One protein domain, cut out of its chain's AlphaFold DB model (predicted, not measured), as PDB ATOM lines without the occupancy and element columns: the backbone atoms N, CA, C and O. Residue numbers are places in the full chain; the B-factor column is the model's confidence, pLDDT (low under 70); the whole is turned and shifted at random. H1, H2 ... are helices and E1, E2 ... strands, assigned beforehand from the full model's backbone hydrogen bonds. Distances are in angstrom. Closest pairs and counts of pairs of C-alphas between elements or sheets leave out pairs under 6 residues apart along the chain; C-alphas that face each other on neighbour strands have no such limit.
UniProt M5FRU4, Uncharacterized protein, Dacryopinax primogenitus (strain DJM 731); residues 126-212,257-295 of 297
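What this domain is: This is residues 126 to 212 and 257 to 295 of the 297 residues of an uncharacterized protein of Dacryopinax primogenitus (strain DJM 731) (UniProt M5FRU4). Little of this domain is regular structure: look for one antiparallel sheet, E3 E2 E4 E1 E5, strongly twisted and curled like part of a barrel, with one short helix, H1, beside its strands. The 126 printed residues have 43 in named elements, in chain order E1 E2 E3 E4 E5 H1, class mixed. It is compact, radius of gyration of the C-alphas 14.7 A, spanning 42 by 33 by 27 A.

How they stand to each other: Start at E1, residues 131 to 136, antiparallel to E4, residues 195 to 202, with N 134 and O 199 2.9 A apart, and to E5, residues 270 to 272, with N 272 and O 133 2.9 A apart. E2, residues 165 to 174, bends by 58 degrees at residue 171; it is antiparallel to E4, N 170 and O 196 2.8 A apart, and forms a hairpin with E3, residues 180 to 186, N 173 and O 182 2.9 A apart. H1, residues 287 to 295, is on the sheet, height 7.1 A, over none of its strands; 4 of 5 O i to N i+4 pairs are within hydrogen-bond range.

Where its parts are: Find C-alpha 131 at (63.680, 120.050, 101.708), where E1 begins; E2 runs 25.2 A, E4 22.4 A, and H1 ends at C-alpha 295, (72.816, 103.270, 94.747).

The domain as a whole: Residues 213 to 256 are not printed, leaving 16.4 A between C-alphas 212 and 257. Links E1 to E2 and E5 to H1 are long. Residues 258 to 295 have pLDDT under 70.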
ATOM      1  N   PRO A 126      60.992 131.343 106.467       94.81
ATOM      2  CA  PRO A 126      60.873 130.502 105.274       94.81
ATOM      3  C   PRO A 126      62.083 129.587 105.027       94.81
ATOM      4  O   PRO A 126      61.956 128.558 104.362       94.81
ATOM      5  N   GLU A 127      63.259 129.938 105.548       93.94
ATOM      6  CA  GLU A 127      64.497 129.157 105.475       93.94
ATOM      7  C   GLU A 127      64.457 127.852 106.284       93.94
ATOM      8  O   GLU A 127      65.302 126.980 106.089       93.94
ATOM      9  N   HIS A 128      63.487 127.697 107.186       94.75
ATOM     10  CA  HIS A 128      63.301 126.495 108.004       94.75
ATOM     11  C   HIS A 128      62.462 125.414 107.321       94.75
ATOM     12  O   HIS A 128      62.084 124.424 107.945       94.75
ATOM     13  N   ARG A 129      62.152 125.587 106.039       92.25
ATOM     14  CA  ARG A 129      61.346 124.648 105.266       92.25
ATOM     15  C   ARG A 129      62.006 123.275 105.145       92.25
ATOM     16  O   ARG A 129      63.210 123.178 104.919       92.25
ATOM     17  N   GLY A 130      61.203 122.215 105.212       91.19
ATOM     18  CA  GLY A 130      61.650 120.868 104.871       91.19
ATOM     19  C   GLY A 130      61.997 120.764 103.383       91.19
ATOM     20  O   GLY A 130      61.202 121.164 102.529       91.19
ATOM     21  N   LEU A 131      63.173 120.214 103.074       89.56
ATOM     22  CA  LEU A 131      63.680 120.050 101.708       89.56
ATOM     23  C   LEU A 131      64.062 118.594 101.434       89.56
ATOM     24  O   LEU A 131      64.700 117.951 102.272       89.56
ATOM     25  N   HIS A 132      63.782 118.128 100.218       87.94
ATOM     26  CA  HIS A 132      64.290 116.870  99.672       87.94
ATOM     27  C   HIS A 132      65.164 117.110  98.446       87.94
ATOM     28  O   HIS A 132      65.055 118.120  97.751       87.94
ATOM     29  N   TYR A 133      66.009 116.129  98.135       87.75
ATOM     30  CA  TYR A 133      66.636 116.070  96.821       87.75
ATOM     31  C   TYR A 133      65.737 115.351  95.823       87.75
ATOM     32  O   TYR A 133      65.223 114.268  96.114       87.75
ATOM     33  N   LEU A 134      65.628 115.916  94.626       88.44
ATOM     34  CA  LEU A 134      65.004 115.299  93.462       88.44
ATOM     35  C   LEU A 134      66.091 114.991  92.431       88.44
ATOM     36  O   LEU A 134      66.732 115.903  91.910       88.44
ATOM     37  N   LEU A 135      66.282 113.712  92.111       88.69
ATOM     38  CA  LEU A 135      67.143 113.272  91.008       88.69
ATOM     39  C   LEU A 135      66.254 112.748  89.873       88.69
ATOM     40  O   LEU A 135      65.500 111.791  90.052       88.69
ATOM     41  N   THR A 136      66.310 113.396  88.711       88.44
ATOM     42  CA  THR A 136      65.315 113.236  87.636       88.44
ATOM     43  C   THR A 136      65.958 113.342  86.251       88.44
ATOM     44  O   THR A 136      66.828 114.188  86.065       88.44
ATOM     45  N   PRO A 137      65.517 112.572  85.240       89.88
ATOM     46  CA  PRO A 137      65.959 112.768  83.856       89.88
ATOM     47  C   PRO A 137      65.329 114.006  83.189       89.88
ATOM     48  O   PRO A 137      65.741 114.401  82.106       89.88
ATOM     49  N   TRP A 138      64.320 114.616  83.814       92.69
ATOM     50  CA  TRP A 138      63.620 115.789  83.290       92.69
ATOM     51  C   TRP A 138      63.981 117.046  84.051       92.69
ATOM     52  O   TRP A 138      63.915 117.044  85.287       92.69
ATOM     53  N   LYS A 139      64.248 118.127  83.322       93.69
ATOM     54  CA  LYS A 139      64.303 119.461  83.914       93.69
ATOM     55  C   LYS A 139      62.917 119.901  84.377       93.69
ATOM     56  O   LYS A 139      61.905 119.287  84.028       93.69
ATOM     57  N   TYR A 140      62.874 120.964  85.169       94.81
ATOM     58  CA  TYR A 140      61.612 121.630  85.485       94.81
ATOM     59  C   TYR A 140      60.900 122.082  84.207       94.81
ATOM     60  O   TYR A 140      61.550 122.514  83.256       94.81
ATOM     61  N   GLY A 141      59.578 121.922  84.172       94.44
ATOM     62  CA  GLY A 141      58.730 122.179  83.006       94.44
ATOM     63  C   GLY A 141      58.775 121.114  81.903       94.44
ATOM     64  O   GLY A 141      57.953 121.163  80.994       94.44
ATOM     65  N   GLU A 142      59.690 120.143  81.967       94.75
ATOM     66  CA  GLU A 142      59.858 119.102  80.935       94.75
ATOM     67  C   GLU A 142      59.362 117.715  81.386       94.75
ATOM     68  O   GLU A 142      59.424 116.746  80.625       94.75
ATOM     69  N   ALA A 143      58.904 117.586  82.633       90.25
ATOM     70  CA  ALA A 143      58.373 116.324  83.129       90.25
ATOM     71  C   ALA A 143      57.029 115.963  82.480       90.25
ATOM     72  O   ALA A 143      56.259 116.855  82.122       90.25
ATOM     73  N   PRO A 144      56.705 114.659  82.375       89.06
ATOM     74  CA  PRO A 144      55.403 114.219  81.901       89.06
ATOM     75  C   PRO A 144      54.264 114.840  82.711       89.06
ATOM     76  O   PRO A 144      54.380 115.044  83.926       89.06
ATOM     77  N   GLU A 145      53.140 115.089  82.052       88.12
ATOM     78  CA  GLU A 145      51.929 115.563  82.714       88.12
ATOM     79  C   GLU A 145      51.528 114.631  83.870       88.12
ATOM     80  O   GLU A 145      51.676 113.409  83.791       88.12
ATOM     81  N   GLY A 146      51.069 115.215  84.978       84.19
ATOM     82  CA  GLY A 146      50.716 114.456  86.181       84.19
ATOM     83  C   GLY A 146      51.916 113.948  86.985       84.19
ATOM     84  O   GLY A 146      51.743 113.099  87.856       84.19
ATOM     85  N   THR A 147      53.131 114.442  86.729       85.00
ATOM     86  CA  THR A 147      54.316 114.131  87.555       85.00
ATOM     87  C   THR A 147      54.464 115.099  88.733       85.00
ATOM     88  O   THR A 147      54.800 114.689  89.845       85.00
ATOM     89  N   VAL A 148      54.226 116.391  88.495       89.12
ATOM     90  CA  VAL A 148      54.367 117.454  89.500       89.12
ATOM     91  C   VAL A 148      53.177 117.419  90.458       89.12
ATOM     92  O   VAL A 148      52.027 117.350  90.031       89.12
ATOM     93  N   GLY A 149      53.441 117.464  91.762       85.06
ATOM     94  CA  GLY A 149      52.401 117.472  92.791       85.06
ATOM     95  C   GLY A 149      51.730 116.119  93.059       85.06
ATOM     96  O   GLY A 149      50.800 116.059  93.868       85.06
ATOM     97  N   THR A 150      52.190 115.040  92.424       82.00
ATOM     98  CA  THR A 150      51.597 113.704  92.554       82.00
ATOM     99  C   THR A 150      52.084 112.996  93.812       82.00
ATOM    100  O   THR A 150      53.208 112.503  93.883       82.00
ATOM    101  N   GLY A 151      51.213 112.932  94.820       77.75
ATOM    102  CA  GLY A 151      51.471 112.278  96.100       77.75
ATOM    103  C   GLY A 151      50.478 112.703  97.183       77.75
ATOM    104  O   GLY A 151      49.535 113.455  96.932       77.75
ATOM    105  N   ARG A 152      50.678 112.216  98.414       75.06
ATOM    106  CA  ARG A 152      49.861 112.624  99.568       75.06
ATOM    107  C   ARG A 152      50.323 113.990 100.075       75.06
ATOM    108  O   ARG A 152      51.318 114.073 100.786       75.06
ATOM    109  N   LYS A 153      49.550 115.034  99.758       75.19
ATOM    110  CA  LYS A 153      49.794 116.426 100.191       75.19
ATOM    111  C   LYS A 153      49.690 116.644 101.707       75.19
ATOM    112  O   LYS A 153      50.153 117.654 102.207       75.19
ATOM    113  N   THR A 154      49.099 115.692 102.430       74.50
ATOM    114  CA  THR A 154      48.967 115.692 103.897       74.50
ATOM    115  C   THR A 154      50.095 114.914 104.581       74.50
ATOM    116  O   THR A 154      49.894 114.340 105.647       74.50
ATOM    117  N   SER A 155      51.237 114.742 103.920       79.31
ATOM    118  CA  SER A 155      52.385 114.032 104.479       79.31
ATOM    119  C   SER A 155      53.673 114.704 104.042       79.31
ATOM    120  O   SER A 155      53.726 115.306 102.968       79.31
ATOM    121  N   THR A 156      54.741 114.508 104.804       78.81
ATOM    122  CA  THR A 156      56.090 114.913 104.392       78.81
ATOM    123  C   THR A 156      56.691 114.022 103.314       78.81
ATOM    124  O   THR A 156      57.824 114.270 102.914       78.81
ATOM    125  N   SER A 157      55.973 113.010 102.805       82.94
ATOM    126  CA  SER A 157      56.479 112.211 101.686       82.94
ATOM    127  C   SER A 157      56.893 113.152 100.555       82.94
ATOM    128  O   SER A 157      56.110 114.033 100.195       82.94
ATOM    129  N   PRO A 158      58.115 113.015 100.034       83.88
ATOM    130  CA  PRO A 158      58.634 113.958  99.065       83.88
ATOM    131  C   PRO A 158      57.886 113.835  97.731       83.88
ATOM    132  O   PRO A 158      57.616 112.735  97.242       83.88
ATOM    133  N   VAL A 159      57.518 114.984  97.176       87.19
ATOM    134  CA  VAL A 159      56.726 115.150  95.957       87.19
ATOM    135  C   VAL A 159      57.385 116.212  95.093       87.19
ATOM    136  O   VAL A 159      57.767 117.272  95.587       87.19
ATOM    137  N   ARG A 160      57.468 115.941  93.787       89.88
ATOM    138  CA  ARG A 160      58.070 116.839  92.807       89.88
ATOM    139  C   ARG A 160      57.288 118.135  92.807       89.88
ATOM    140  O   ARG A 160      56.105 118.117  92.463       89.88
ATOM    141  N   SER A 161      57.931 119.227  93.196       91.56
ATOM    142  CA  SER A 161      57.277 120.531  93.312       91.56
ATOM    143  C   SER A 161      57.689 121.491  92.210       91.56
ATOM    144  O   SER A 161      56.905 122.365  91.857       91.56
ATOM    145  N   GLU A 162      58.899 121.336  91.669       94.00
ATOM    146  CA  GLU A 162      59.519 122.311  90.766       94.00
ATOM    147  C   GLU A 162      59.672 123.710  91.391       94.00
ATOM    148  O   GLU A 162      59.827 124.711  90.697       94.00
ATOM    149  N   CYS A 163      59.658 123.775  92.725       92.94
ATOM    150  CA  CYS A 163      59.716 125.002  93.524       92.94
ATOM    151  C   CYS A 163      61.062 125.155  94.254       92.94
ATOM    152  O   CYS A 163      61.128 125.763  95.323       92.94
ATOM    153  N   GLY A 164      62.118 124.542  93.719       92.75
ATOM    154  CA  GLY A 164      63.442 124.487  94.340       92.75
ATOM    155  C   GLY A 164      64.584 124.923  93.433       92.75
ATOM    156  O   GLY A 164      64.379 125.461  92.347       92.75
ATOM    157  N   ASP A 165      65.799 124.616  93.872       93.88
ATOM    158  CA  ASP A 165      67.035 125.037  93.229       93.88
ATOM    159  C   ASP A 165      67.693 123.897  92.453       93.88
ATOM    160  O   ASP A 165      67.804 122.758  92.917       93.88
ATOM    161  N   TYR A 166      68.195 124.224  91.264       94.44
ATOM    162  CA  TYR A 166      69.052 123.331  90.493       94.44
ATOM    163  C   TYR A 166      70.449 123.243  91.119       94.44
ATOM    164  O   TYR A 166      71.106 124.260  91.347       94.44
ATOM    165  N   ILE A 167      70.943 122.022  91.329       93.31
ATOM    166  CA  ILE A 167      72.257 121.771  91.939       93.31
ATOM    167  C   ILE A 167      73.302 121.369  90.897       93.31
ATOM    168  O   ILE A 167      74.411 121.916  90.865       93.31
ATOM    169  N   ALA A 168      73.002 120.355  90.083       93.00
ATOM    170  CA  ALA A 168      73.956 119.782  89.136       93.00
ATOM    171  C   ALA A 168      73.291 118.837  88.128       93.00
ATOM    172  O   ALA A 168      72.171 118.378  88.326       93.00
ATOM    173  N   SER A 169      74.043 118.495  87.081       94.12
ATOM    174  CA  SER A 169      73.706 117.419  86.150       94.12
ATOM    175  C   SER A 169      74.755 116.316  86.214       94.12
ATOM    176  O   SER A 169      75.941 116.584  86.433       94.12
ATOM    177  N   TYR A 170      74.318 115.082  86.000       92.62
ATOM    178  CA  TYR A 170      75.138 113.880  86.031       92.62
ATOM    179  C   TYR A 170      74.866 113.053  84.782       92.62
ATOM    180  O   TYR A 170      73.711 112.825  84.447       92.62
ATOM    181  N   ASP A 171      75.916 112.588  84.112       94.19
ATOM    182  CA  ASP A 171      75.803 111.493  83.149       94.19
ATOM    183  C   ASP A 171      75.849 110.179  83.928       94.19
ATOM    184  O   ASP A 171      76.836 109.908  84.623       94.19
ATOM    185  N   ILE A 172      74.763 109.413  83.883       89.88
ATOM    186  CA  ILE A 172      74.555 108.223  84.710       89.88
ATOM    187  C   ILE A 172      74.571 106.976  83.833       89.88
ATOM    188  O   ILE A 172      73.806 106.858  82.881       89.88
ATOM    189  N   THR A 173      75.385 105.989  84.197       88.06
ATOM    190  CA  THR A 173      75.323 104.650  83.601       88.06
ATOM    191  C   THR A 173      74.654 103.702  84.583       88.06
ATOM    192  O   THR A 173      75.086 103.592  85.732       88.06
ATOM    193  N   LEU A 174      73.613 103.007  84.130       83.25
ATOM    194  CA  LEU A 174      72.926 101.970  84.896       83.25
ATOM    195  C   LEU A 174      73.337 100.581  84.392       83.25
ATOM    196  O   LEU A 174      73.690 100.418  83.224       83.25
ATOM    197  N   THR A 175      73.293  99.582  85.269       82.38
ATOM    198  CA  THR A 175      73.421  98.167  84.900       82.38
ATOM    199  C   THR A 175      72.158  97.685  84.182       82.38
ATOM    200  O   THR A 175      71.120  98.347  84.220       82.38
ATOM    201  N   GLU A 176      72.203  96.494  83.583       79.50
ATOM    202  CA  GLU A 176      71.028  95.860  82.957       79.50
ATOM    203  C   GLU A 176      69.865  95.643  83.943       79.50
ATOM    204  O   GLU A 176      68.701  95.636  83.550       79.50
ATOM    205  N   HIS A 177      70.172  95.522  85.237       75.75
ATOM    206  CA  HIS A 177      69.185  95.405  86.313       75.75
ATOM    207  C   HIS A 177      68.737  96.763  86.872       75.75
ATOM    208  O   HIS A 177      67.808  96.815  87.674       75.75
ATOM    209  N   GLY A 178      69.353  97.867  86.441       71.00
ATOM    210  CA  GLY A 178      68.969  99.218  86.844       71.00
ATOM    211  C   GLY A 178      69.654  99.807  88.052       71.00
ATOM    212  O   GLY A 178      69.247 100.866  88.522       71.00
ATOM    213  N   HIS A 179      70.683  99.143  88.556       77.19
ATOM    214  CA  HIS A 179      71.527  99.705  89.602       77.19
ATOM    215  C   HIS A 179      72.502 100.706  88.988       77.19
ATOM    216  O   HIS A 179      72.818 100.618  87.801       77.19
ATOM    217  N   LEU A 180      73.023 101.645  89.774       79.38
ATOM    218  CA  LEU A 180      74.088 102.521  89.287       79.38
ATOM    219  C   LEU A 180      75.343 101.707  88.992       79.38
ATOM    220  O   LEU A 180      75.904 101.075  89.881       79.38
ATOM    221  N   ALA A 181      75.809 101.776  87.751       85.19
ATOM    222  CA  ALA A 181      77.120 101.274  87.372       85.19
ATOM    223  C   ALA A 181      78.191 102.358  87.562       85.19
ATOM    224  O   ALA A 181      79.269 102.087  88.086       85.19
ATOM    225  N   SER A 182      77.909 103.592  87.134       88.44
ATOM    226  CA  SER A 182      78.816 104.735  87.289       88.44
ATOM    227  C   SER A 182      78.090 106.068  87.103       88.44
ATOM    228  O   SER A 182      76.991 106.125  86.550       88.44
ATOM    229  N   TYR A 183      78.719 107.159  87.543       90.50
ATOM    230  CA  TYR A 183      78.262 108.518  87.264       90.50
ATOM    231  C   TYR A 183      79.435 109.448  86.963       90.50
ATOM    232  O   TYR A 183      80.547 109.266  87.461       90.50
ATOM    233  N   LYS A 184      79.163 110.504  86.198       92.50
ATOM    234  CA  LYS A 184      80.060 111.648  86.027       92.50
ATOM    235  C   LYS A 184      79.271 112.936  86.215       92.50
ATOM    236  O   LYS A 184      78.329 113.194  85.471       92.50
ATOM    237  N   ARG A 185      79.678 113.784  87.164       93.44
ATOM    238  CA  ARG A 185      79.136 115.148  87.259       93.44
ATOM    239  C   ARG A 185      79.545 115.945  86.020       93.44
ATOM    240  O   ARG A 185      80.729 116.004  85.692       93.44
ATOM    241  N   LEU A 186      78.574 116.568  85.366       93.25
ATOM    242  CA  LEU A 186      78.784 117.379  84.174       93.25
ATOM    243  C   LEU A 186      79.059 118.835  84.548       93.25
ATOM    244  O   LEU A 186      78.388 119.417  85.407       93.25
ATOM    245  N   ARG A 187      80.041 119.443  83.881       93.00
ATOM    246  CA  ARG A 187      80.196 120.902  83.827       93.00
ATOM    247  C   ARG A 187      79.113 121.510  82.924       93.00
ATOM    248  O   ARG A 187      78.608 120.808  82.053       93.00
ATOM    249  N   PRO A 188      78.791 122.811  83.059       86.25
ATOM    250  CA  PRO A 188      77.733 123.454  82.269       86.25
ATOM    251  C   PRO A 188      77.861 123.304  80.744       86.25
ATOM    252  O   PRO A 188      76.860 123.358  80.042       86.25
ATOM    253  N   THR A 189      79.080 123.121  80.234       89.25
ATOM    254  CA  THR A 189      79.370 122.955  78.802       89.25
ATOM    255  C   THR A 189      79.525 121.498  78.365       89.25
ATOM    256  O   THR A 189      79.683 121.236  77.175       89.25
ATOM    257  N   GLU A 190      79.527 120.544  79.299       91.50
ATOM    258  CA  GLU A 190      79.676 119.124  78.987       91.50
ATOM    259  C   GLU A 190      78.317 118.500  78.660       91.50
ATOM    260  O   GLU A 190      77.325 118.717  79.355       91.50
ATOM    261  N   THR A 191      78.288 117.677  77.615       90.81
ATOM    262  CA  THR A 191      77.148 116.821  77.284       90.81
ATOM    263  C   THR A 191      77.348 115.424  77.873       90.81
ATOM    264  O   THR A 191      78.475 114.997  78.135       90.81
ATOM    265  N   GLY A 192      76.244 114.715  78.102       91.25
ATOM    266  CA  GLY A 192      76.236 113.331  78.571       91.25
ATOM    267  C   GLY A 192      75.279 112.479  77.746       91.25
ATOM    268  O   GLY A 192      74.458 113.012  76.996       91.25
ATOM    269  N   LYS A 193      75.393 111.156  77.867       91.19
ATOM    270  CA  LYS A 193      74.532 110.207  77.141       91.19
ATOM    271  C   LYS A 193      73.198 109.979  77.848       91.19
ATOM    272  O   LYS A 193      72.176 109.850  77.183       91.19
ATOM    273  N   ASN A 194      73.204 109.935  79.176       90.69
ATOM    274  CA  ASN A 194      72.027 109.733  80.012       90.69
ATOM    275  C   ASN A 194      72.067 110.740  81.162       90.69
ATOM    276  O   ASN A 194      72.537 110.451  82.264       90.69
ATOM    277  N   VAL A 195      71.624 111.960  80.864       92.88
ATOM    278  CA  VAL A 195      71.742 113.096  81.776       92.88
ATOM    279  C   VAL A 195      70.589 113.109  82.769       92.88
ATOM    280  O   VAL A 195      69.425 113.112  82.383       92.88
ATOM    281  N   TRP A 196      70.929 113.147  84.053       92.81
ATOM    282  CA  TRP A 196      69.995 113.345  85.152       92.81
ATOM    283  C   TRP A 196      70.342 114.631  85.888       92.81
ATOM    284  O   TRP A 196      71.509 114.989  86.053       92.81
ATOM    285  N   HIS A 197      69.312 115.321  86.343       91.62
ATOM    286  CA  HIS A 197      69.371 116.608  87.005       91.62
ATOM    287  C   HIS A 197      69.050 116.429  88.484       91.62
ATOM    288  O   HIS A 197      68.066 115.779  88.844       91.62
ATOM    289  N   LEU A 198      69.909 116.992  89.327       92.38
ATOM    290  CA  LEU A 198      69.733 117.045  90.767       92.38
ATOM    291  C   LEU A 198      69.190 118.418  91.151       92.38
ATOM    292  O   LEU A 198      69.813 119.442  90.850       92.38
ATOM    293  N   TYR A 199      68.086 118.404  91.878       92.06
ATOM    294  CA  TYR A 199      67.474 119.565  92.499       92.06
ATOM    295  C   TYR A 199      67.404 119.374  94.010       92.06
ATOM    296  O   TYR A 199      67.358 118.238  94.489       92.06
ATOM    297  N   VAL A 200      67.383 120.477  94.750       91.00
ATOM    298  CA  VAL A 200      66.917 120.516  96.139       91.00
ATOM    299  C   VAL A 200      65.638 121.334  96.159       91.00
ATOM    300  O   VAL A 200      65.620 122.469  95.694       91.00
ATOM    301  N   GLU A 201      64.546 120.753  96.626       91.88
ATOM    302  CA  GLU A 201      63.237 121.392  96.550       91.88
ATOM    303  C   GLU A 201      62.398 121.065  97.787       91.88
ATOM    304  O   GLU A 201      62.600 120.029  98.421       91.88
ATOM    305  N   PRO A 202      61.461 121.946  98.160       91.44
ATOM    306  CA  PRO A 202      60.450 121.600  99.140       91.44
ATOM    307  C   PRO A 202      59.351 120.750  98.507       91.44
ATOM    308  O   PRO A 202      59.245 120.639  97.283       91.44
ATOM    309  N   ASN A 203      58.457 120.226  99.340       90.62
ATOM    310  CA  ASN A 203      57.157 119.771  98.856       90.62
ATOM    311  C   ASN A 203      56.345 120.937  98.260       90.62
ATOM    312  O   ASN A 203      56.590 122.096  98.593       90.62
ATOM    313  N   PRO A 204      55.370 120.664  97.376       91.06
ATOM    314  CA  PRO A 204      54.448 121.699  96.934       91.06
ATOM    315  C   PRO A 204      53.607 122.196  98.124       91.06
ATOM    316  O   PRO A 204      53.255 121.387  98.992       91.06
ATOM    317  N   PRO A 205      53.233 123.487  98.157       91.38
ATOM    318  CA  PRO A 205      52.338 123.996  99.183       91.38
ATOM    319  C   PRO A 205      50.998 123.252  99.218       91.38
ATOM    320  O   PRO A 205      50.513 122.753  98.194       91.38
ATOM    321  N   SER A 206      50.376 123.183 100.394       90.25
ATOM    322  CA  SER A 206      49.082 122.520 100.562       90.25
ATOM    323  C   SER A 206      48.176 123.235 101.558       90.25
ATOM    324  O   SER A 206      48.634 123.762 102.567       90.25
ATOM    325  N   GLU A 207      46.867 123.153 101.330       89.56
ATOM    326  CA  GLU A 207      45.837 123.650 102.256       89.56
ATOM    327  C   GLU A 207      45.932 123.009 103.652       89.56
ATOM    328  O   GLU A 207      45.510 123.593 104.650       89.56
ATOM    329  N   PHE A 208      46.505 121.805 103.733       88.94
ATOM    330  CA  PHE A 208      46.715 121.101 104.992       88.94
ATOM    331  C   PHE A 208      47.729 121.825 105.890       88.94
ATOM    332  O   PHE A 208      47.500 121.949 107.090       88.94
ATOM    333  N   TYR A 209      48.781 122.383 105.287       91.12
ATOM    334  CA  TYR A 209      49.797 123.212 105.942       91.12
ATOM    335  C   TYR A 209      49.512 124.713 105.751       91.12
ATOM    336  O   TYR A 209      50.429 125.508 105.578       91.12
ATOM    337  N   ASN A 210      48.230 125.105 105.727       91.31
ATOM    338  CA  ASN A 210      47.781 126.496 105.578       91.31
ATOM    339  C   ASN A 210      48.376 127.221 104.352       91.31
ATOM    340  O   ASN A 210      48.738 128.391 104.414       91.31
ATOM    341  N   ASN A 211      48.414 126.514 103.217       91.50
ATOM    342  CA  ASN A 211      48.967 126.953 101.929       91.50
ATOM    343  C   ASN A 211      50.485 127.173 101.921       91.50
ATOM    344  O   ASN A 211      51.000 127.826 101.016       91.50
ATOM    345  N   ASP A 212      51.196 126.576 102.876       92.06
ATOM    346  CA  ASP A 212      52.648 126.416 102.871       92.06
ATOM    347  C   ASP A 212      52.994 124.913 102.867       92.06
ATOM    348  O   ASP A 212      52.212 124.063 102.424       92.06
ATOM    349  N   GLN A 257      61.366 113.372 106.373       71.81
ATOM    350  CA  GLN A 257      61.437 112.721 105.081       71.81
ATOM    351  C   GLN A 257      62.321 111.483 105.195       71.81
ATOM    352  O   GLN A 257      63.539 111.581 105.337       71.81
ATOM    353  N   ALA A 258      61.702 110.306 105.126       59.78
ATOM    354  CA  ALA A 258      62.442 109.063 105.008       59.78
ATOM    355  C   ALA A 258      63.149 109.010 103.647       59.78
ATOM    356  O   ALA A 258      62.588 109.379 102.612       59.78
ATOM    357  N   LYS A 259      64.382 108.500 103.637       55.53
ATOM    358  CA  LYS A 259      65.086 108.182 102.397       55.53
ATOM    359  C   LYS A 259      64.291 107.120 101.631       55.53
ATOM    360  O   LYS A 259      64.173 105.984 102.088       55.53
ATOM    361  N   LEU A 260      63.778 107.469 100.454       55.19
ATOM    362  CA  LEU A 260      63.181 106.501  99.542       55.19
ATOM    363  C   LEU A 260      64.272 106.002  98.588       55.19
ATOM    364  O   LEU A 260      64.891 106.783  97.868       55.19
ATOM    365  N   GLY A 261      64.537 104.695  98.607       48.31
ATOM    366  CA  GLY A 261      65.313 104.048  97.549       48.31
ATOM    367  C   GLY A 261      64.532 104.046  96.232       48.31
ATOM    368  O   GLY A 261      63.301 104.157  96.231       48.31
ATOM    369  N   LEU A 262      65.234 103.904  95.107       51.22
ATOM    370  CA  LEU A 262      64.602 103.714  93.801       51.22
ATOM    371  C   LEU A 262      63.747 102.441  93.847       51.22
ATOM    372  O   LEU A 262      64.275 101.336  93.915       51.22
ATOM    373  N   LYS A 263      62.415 102.581  93.837       45.59
ATOM    374  CA  LYS A 263      61.514 101.421  93.935       45.59
ATOM    375  C   LYS A 263      61.563 100.534  92.686       45.59
ATOM    376  O   LYS A 263      61.294  99.340  92.804       45.59
ATOM    377  N   ARG A 264      61.905 101.097  91.514       41.84
ATOM    378  CA  ARG A 264      62.125 100.394  90.236       41.84
ATOM    379  C   ARG A 264      63.079 101.185  89.339       41.84
ATOM    380  O   ARG A 264      62.973 102.403  89.259       41.84
ATOM    381  N   THR A 265      63.903 100.476  88.570       41.75
ATOM    382  CA  THR A 265      64.814 100.951  87.504       41.75
ATOM    383  C   THR A 265      64.204 101.959  86.516       41.75
ATOM    384  O   THR A 265      64.921 102.716  85.869       41.75
ATOM    385  N   LEU A 266      62.875 101.955  86.373       37.44
ATOM    386  CA  LEU A 266      62.121 102.718  85.376       37.44
ATOM    387  C   LEU A 266      61.048 103.642  85.975       37.44
ATOM    388  O   LEU A 266      60.393 104.360  85.218       37.44
ATOM    389  N   ASP A 267      60.893 103.688  87.301       39.06
ATOM    390  CA  ASP A 267      60.027 104.681  87.939       39.06
ATOM    391  C   ASP A 267      60.859 105.956  88.108       39.06
ATOM    392  O   ASP A 267      61.615 106.126  89.059       39.06
ATOM    393  N   LYS A 268      60.783 106.822  87.099       42.72
ATOM    394  CA  LYS A 268      61.604 108.022  86.883       42.72
ATOM    395  C   LYS A 268      61.400 109.153  87.920       42.72
ATOM    396  O   LYS A 268      61.433 110.324  87.562       42.72
ATOM    397  N   LEU A 269      61.184 108.860  89.198       40.78
ATOM    398  CA  LEU A 269      61.078 109.868  90.257       40.78
ATOM    399  C   LEU A 269      61.901 109.441  91.467       40.78
ATOM    400  O   LEU A 269      61.513 108.533  92.201       40.78
ATOM    401  N   THR A 270      63.036 110.107  91.675       46.19
ATOM    402  CA  THR A 270      63.862 109.893  92.867       46.19
ATOM    403  C   THR A 270      63.587 110.990  93.875       46.19
ATOM    404  O   THR A 270      63.699 112.162  93.531       46.19
ATOM    405  N   TYR A 271      63.335 110.612  95.122       45.38
ATOM    406  CA  TYR A 271      63.244 111.547  96.229       45.38
ATOM    407  C   TYR A 271      64.123 111.088  97.388       45.38
ATOM    408  O   TYR A 271      64.002 109.949  97.840       45.38
ATOM    409  N   LEU A 272      64.993 111.957  97.895       42.59
ATOM    410  CA  LEU A 272      65.886 111.624  99.007       42.59
ATOM    411  C   LEU A 272      65.682 112.600 100.162       42.59
ATOM    412  O   LEU A 272      65.882 113.801  99.993       42.59
ATOM    413  N   GLY A 273      65.345 112.070 101.339       33.69
ATOM    414  CA  GLY A 273      65.370 112.804 102.603       33.69
ATOM    415  C   GLY A 273      66.645 112.505 103.401       33.69
ATOM    416  O   GLY A 273      66.910 111.337 103.689       33.69
ATOM    417  N   HIS A 274      67.475 113.533 103.652       37.03
ATOM    418  CA  HIS A 274      67.826 114.106 104.974       37.03
ATOM    419  C   HIS A 274      69.145 114.909 104.996       37.03
ATOM    420  O   HIS A 274      70.110 114.547 104.322       37.03
ATOM    421  N   GLY A 275      69.220 115.911 105.893       33.72
ATOM    422  CA  GLY A 275      70.477 116.391 106.486       33.72
ATOM    423  C   GLY A 275      70.480 117.854 106.949       33.72
ATOM    424  O   GLY A 275      70.651 118.742 106.125       33.72
ATOM    425  N   HIS A 276      70.383 118.065 108.268       31.38
ATOM    426  CA  HIS A 276      70.636 119.300 109.027       31.38
ATOM    427  C   HIS A 276      71.466 120.397 108.334       31.38
ATOM    428  O   HIS A 276      72.579 120.137 107.859       31.38
ATOM    429  N   GLY A 277      70.995 121.644 108.461       36.47
ATOM    430  CA  GLY A 277      71.824 122.852 108.402       36.47
ATOM    431  C   GLY A 277      72.677 122.952 107.140       36.47
ATOM    432  O   GLY A 277      73.904 122.838 107.198       36.47
ATOM    433  N   ILE A 278      72.045 123.155 105.986       35.34
ATOM    434  CA  ILE A 278      72.766 123.323 104.723       35.34
ATOM    435  C   ILE A 278      72.955 124.816 104.456       35.34
ATOM    436  O   ILE A 278      72.110 125.482 103.871       35.34
ATOM    437  N   SER A 279      74.117 125.333 104.856       32.16
ATOM    438  CA  SER A 279      74.675 126.517 104.202       32.16
ATOM    439  C   SER A 279      75.138 126.114 102.789       32.16
ATOM    440  O   SER A 279      75.827 125.094 102.658       32.16
ATOM    441  N   PRO A 280      74.832 126.890 101.731       35.53
ATOM    442  CA  PRO A 280      75.168 126.570 100.335       35.53
ATOM    443  C   PRO A 280      76.679 126.461 100.025       35.53
ATOM    444  O   PRO A 280      77.070 126.277  98.872       35.53
ATOM    445  N   HIS A 281      77.562 126.569 101.022       31.16
ATOM    446  CA  HIS A 281      79.007 126.717 100.841       31.16
ATOM    447  C   HIS A 281      79.859 125.455 101.107       31.16
ATOM    448  O   HIS A 281      81.069 125.513 100.902       31.16
ATOM    449  N   SER A 282      79.294 124.297 101.487       32.59
ATOM    450  CA  SER A 282      80.084 123.077 101.813       32.59
ATOM    451  C   SER A 282      79.897 121.876 100.855       32.59
ATOM    452  O   SER A 282      80.074 120.712 101.216       32.59
ATOM    453  N   SER A 283      79.577 122.141  99.588       33.38
ATOM    454  CA  SER A 283      78.926 121.200  98.659       33.38
ATOM    455  C   SER A 283      79.790 120.141  97.942       33.38
ATOM    456  O   SER A 283      79.236 119.354  97.180       33.38
ATOM    457  N   LYS A 284      81.115 120.051  98.143       35.25
ATOM    458  CA  LYS A 284      81.946 119.070  97.395       35.25
ATOM    459  C   LYS A 284      82.041 117.677  98.031       35.25
ATOM    460  O   LYS A 284      81.919 116.700  97.308       35.25
ATOM    461  N   GLY A 285      82.216 117.566  99.350       28.50
ATOM    462  CA  GLY A 285      82.457 116.269 100.011       28.50
ATOM    463  C   GLY A 285      81.204 115.424 100.291       28.50
ATOM    464  O   GLY A 285      81.304 114.214 100.452       28.50
ATOM    465  N   ARG A 286      80.013 116.041 100.340       42.50
ATOM    466  CA  ARG A 286      78.743 115.350 100.655       42.50
ATOM    467  C   ARG A 286      78.015 114.775  99.431       42.50
ATOM    468  O   ARG A 286      77.176 113.899  99.597       42.50
ATOM    469  N   LEU A 287      78.346 115.214  98.214       43.09
ATOM    470  CA  LEU A 287      77.708 114.730  96.979       43.09
ATOM    471  C   LEU A 287      78.108 113.292  96.618       43.09
ATOM    472  O   LEU A 287      77.246 112.510  96.223       43.09
ATOM    473  N   ASP A 288      79.377 112.924  96.817       38.22
ATOM    474  CA  ASP A 288      79.838 111.542  96.616       38.22
ATOM    475  C   ASP A 288      79.237 110.584  97.653       38.22
ATOM    476  O   ASP A 288      78.981 109.422  97.351       38.22
ATOM    477  N   MET A 289      78.924 111.089  98.853       39.41
ATOM    478  CA  MET A 289      78.209 110.342  99.887       39.41
ATOM    479  C   MET A 289      76.736 110.120  99.517       39.41
ATOM    480  O   MET A 289      76.216 109.034  99.722       39.41
ATOM    481  N   ILE A 290      76.055 111.115  98.941       47.72
ATOM    482  CA  ILE A 290      74.667 110.952  98.484       47.72
ATOM    483  C   ILE A 290      74.612 109.937  97.341       47.72
ATOM    484  O   ILE A 290      73.812 109.014  97.400       47.72
ATOM    485  N   LEU A 291      75.490 110.029  96.342       47.09
ATOM    486  CA  LEU A 291      75.489 109.080  95.223       47.09
ATOM    487  C   LEU A 291      75.944 107.669  95.632       47.09
ATOM    488  O   LEU A 291      75.396 106.699  95.116       47.09
ATOM    489  N   SER A 292      76.855 107.519  96.601       40.47
ATOM    490  CA  SER A 292      77.185 106.198  97.158       40.47
ATOM    491  C   SER A 292      76.032 105.612  97.978       40.47
ATOM    492  O   SER A 292      75.727 104.431  97.852       40.47
ATOM    493  N   ILE A 293      75.319 106.435  98.748       42.03
ATOM    494  CA  ILE A 293      74.170 106.018  99.559       42.03
ATOM    495  C   ILE A 293      72.938 105.705  98.688       42.03
ATOM    496  O   ILE A 293      72.174 104.805  99.030       42.03
ATOM    497  N   VAL A 294      72.702 106.422  97.586       45.53
ATOM    498  CA  VAL A 294      71.516 106.260  96.713       45.53
ATOM    499  C   VAL A 294      71.515 104.937  95.957       45.53
ATOM    500  O   VAL A 294      70.444 104.428  95.639       45.53
ATOM    501  N   PHE A 295      72.689 104.368  95.697       44.31
ATOM    502  CA  PHE A 295      72.816 103.270  94.747       44.31
ATOM    503  C   PHE A 295      73.578 102.037  95.267       44.31
ATOM    504  O   PHE A 295      73.889 101.147  94.480       44.31
TER     505      PHE A 295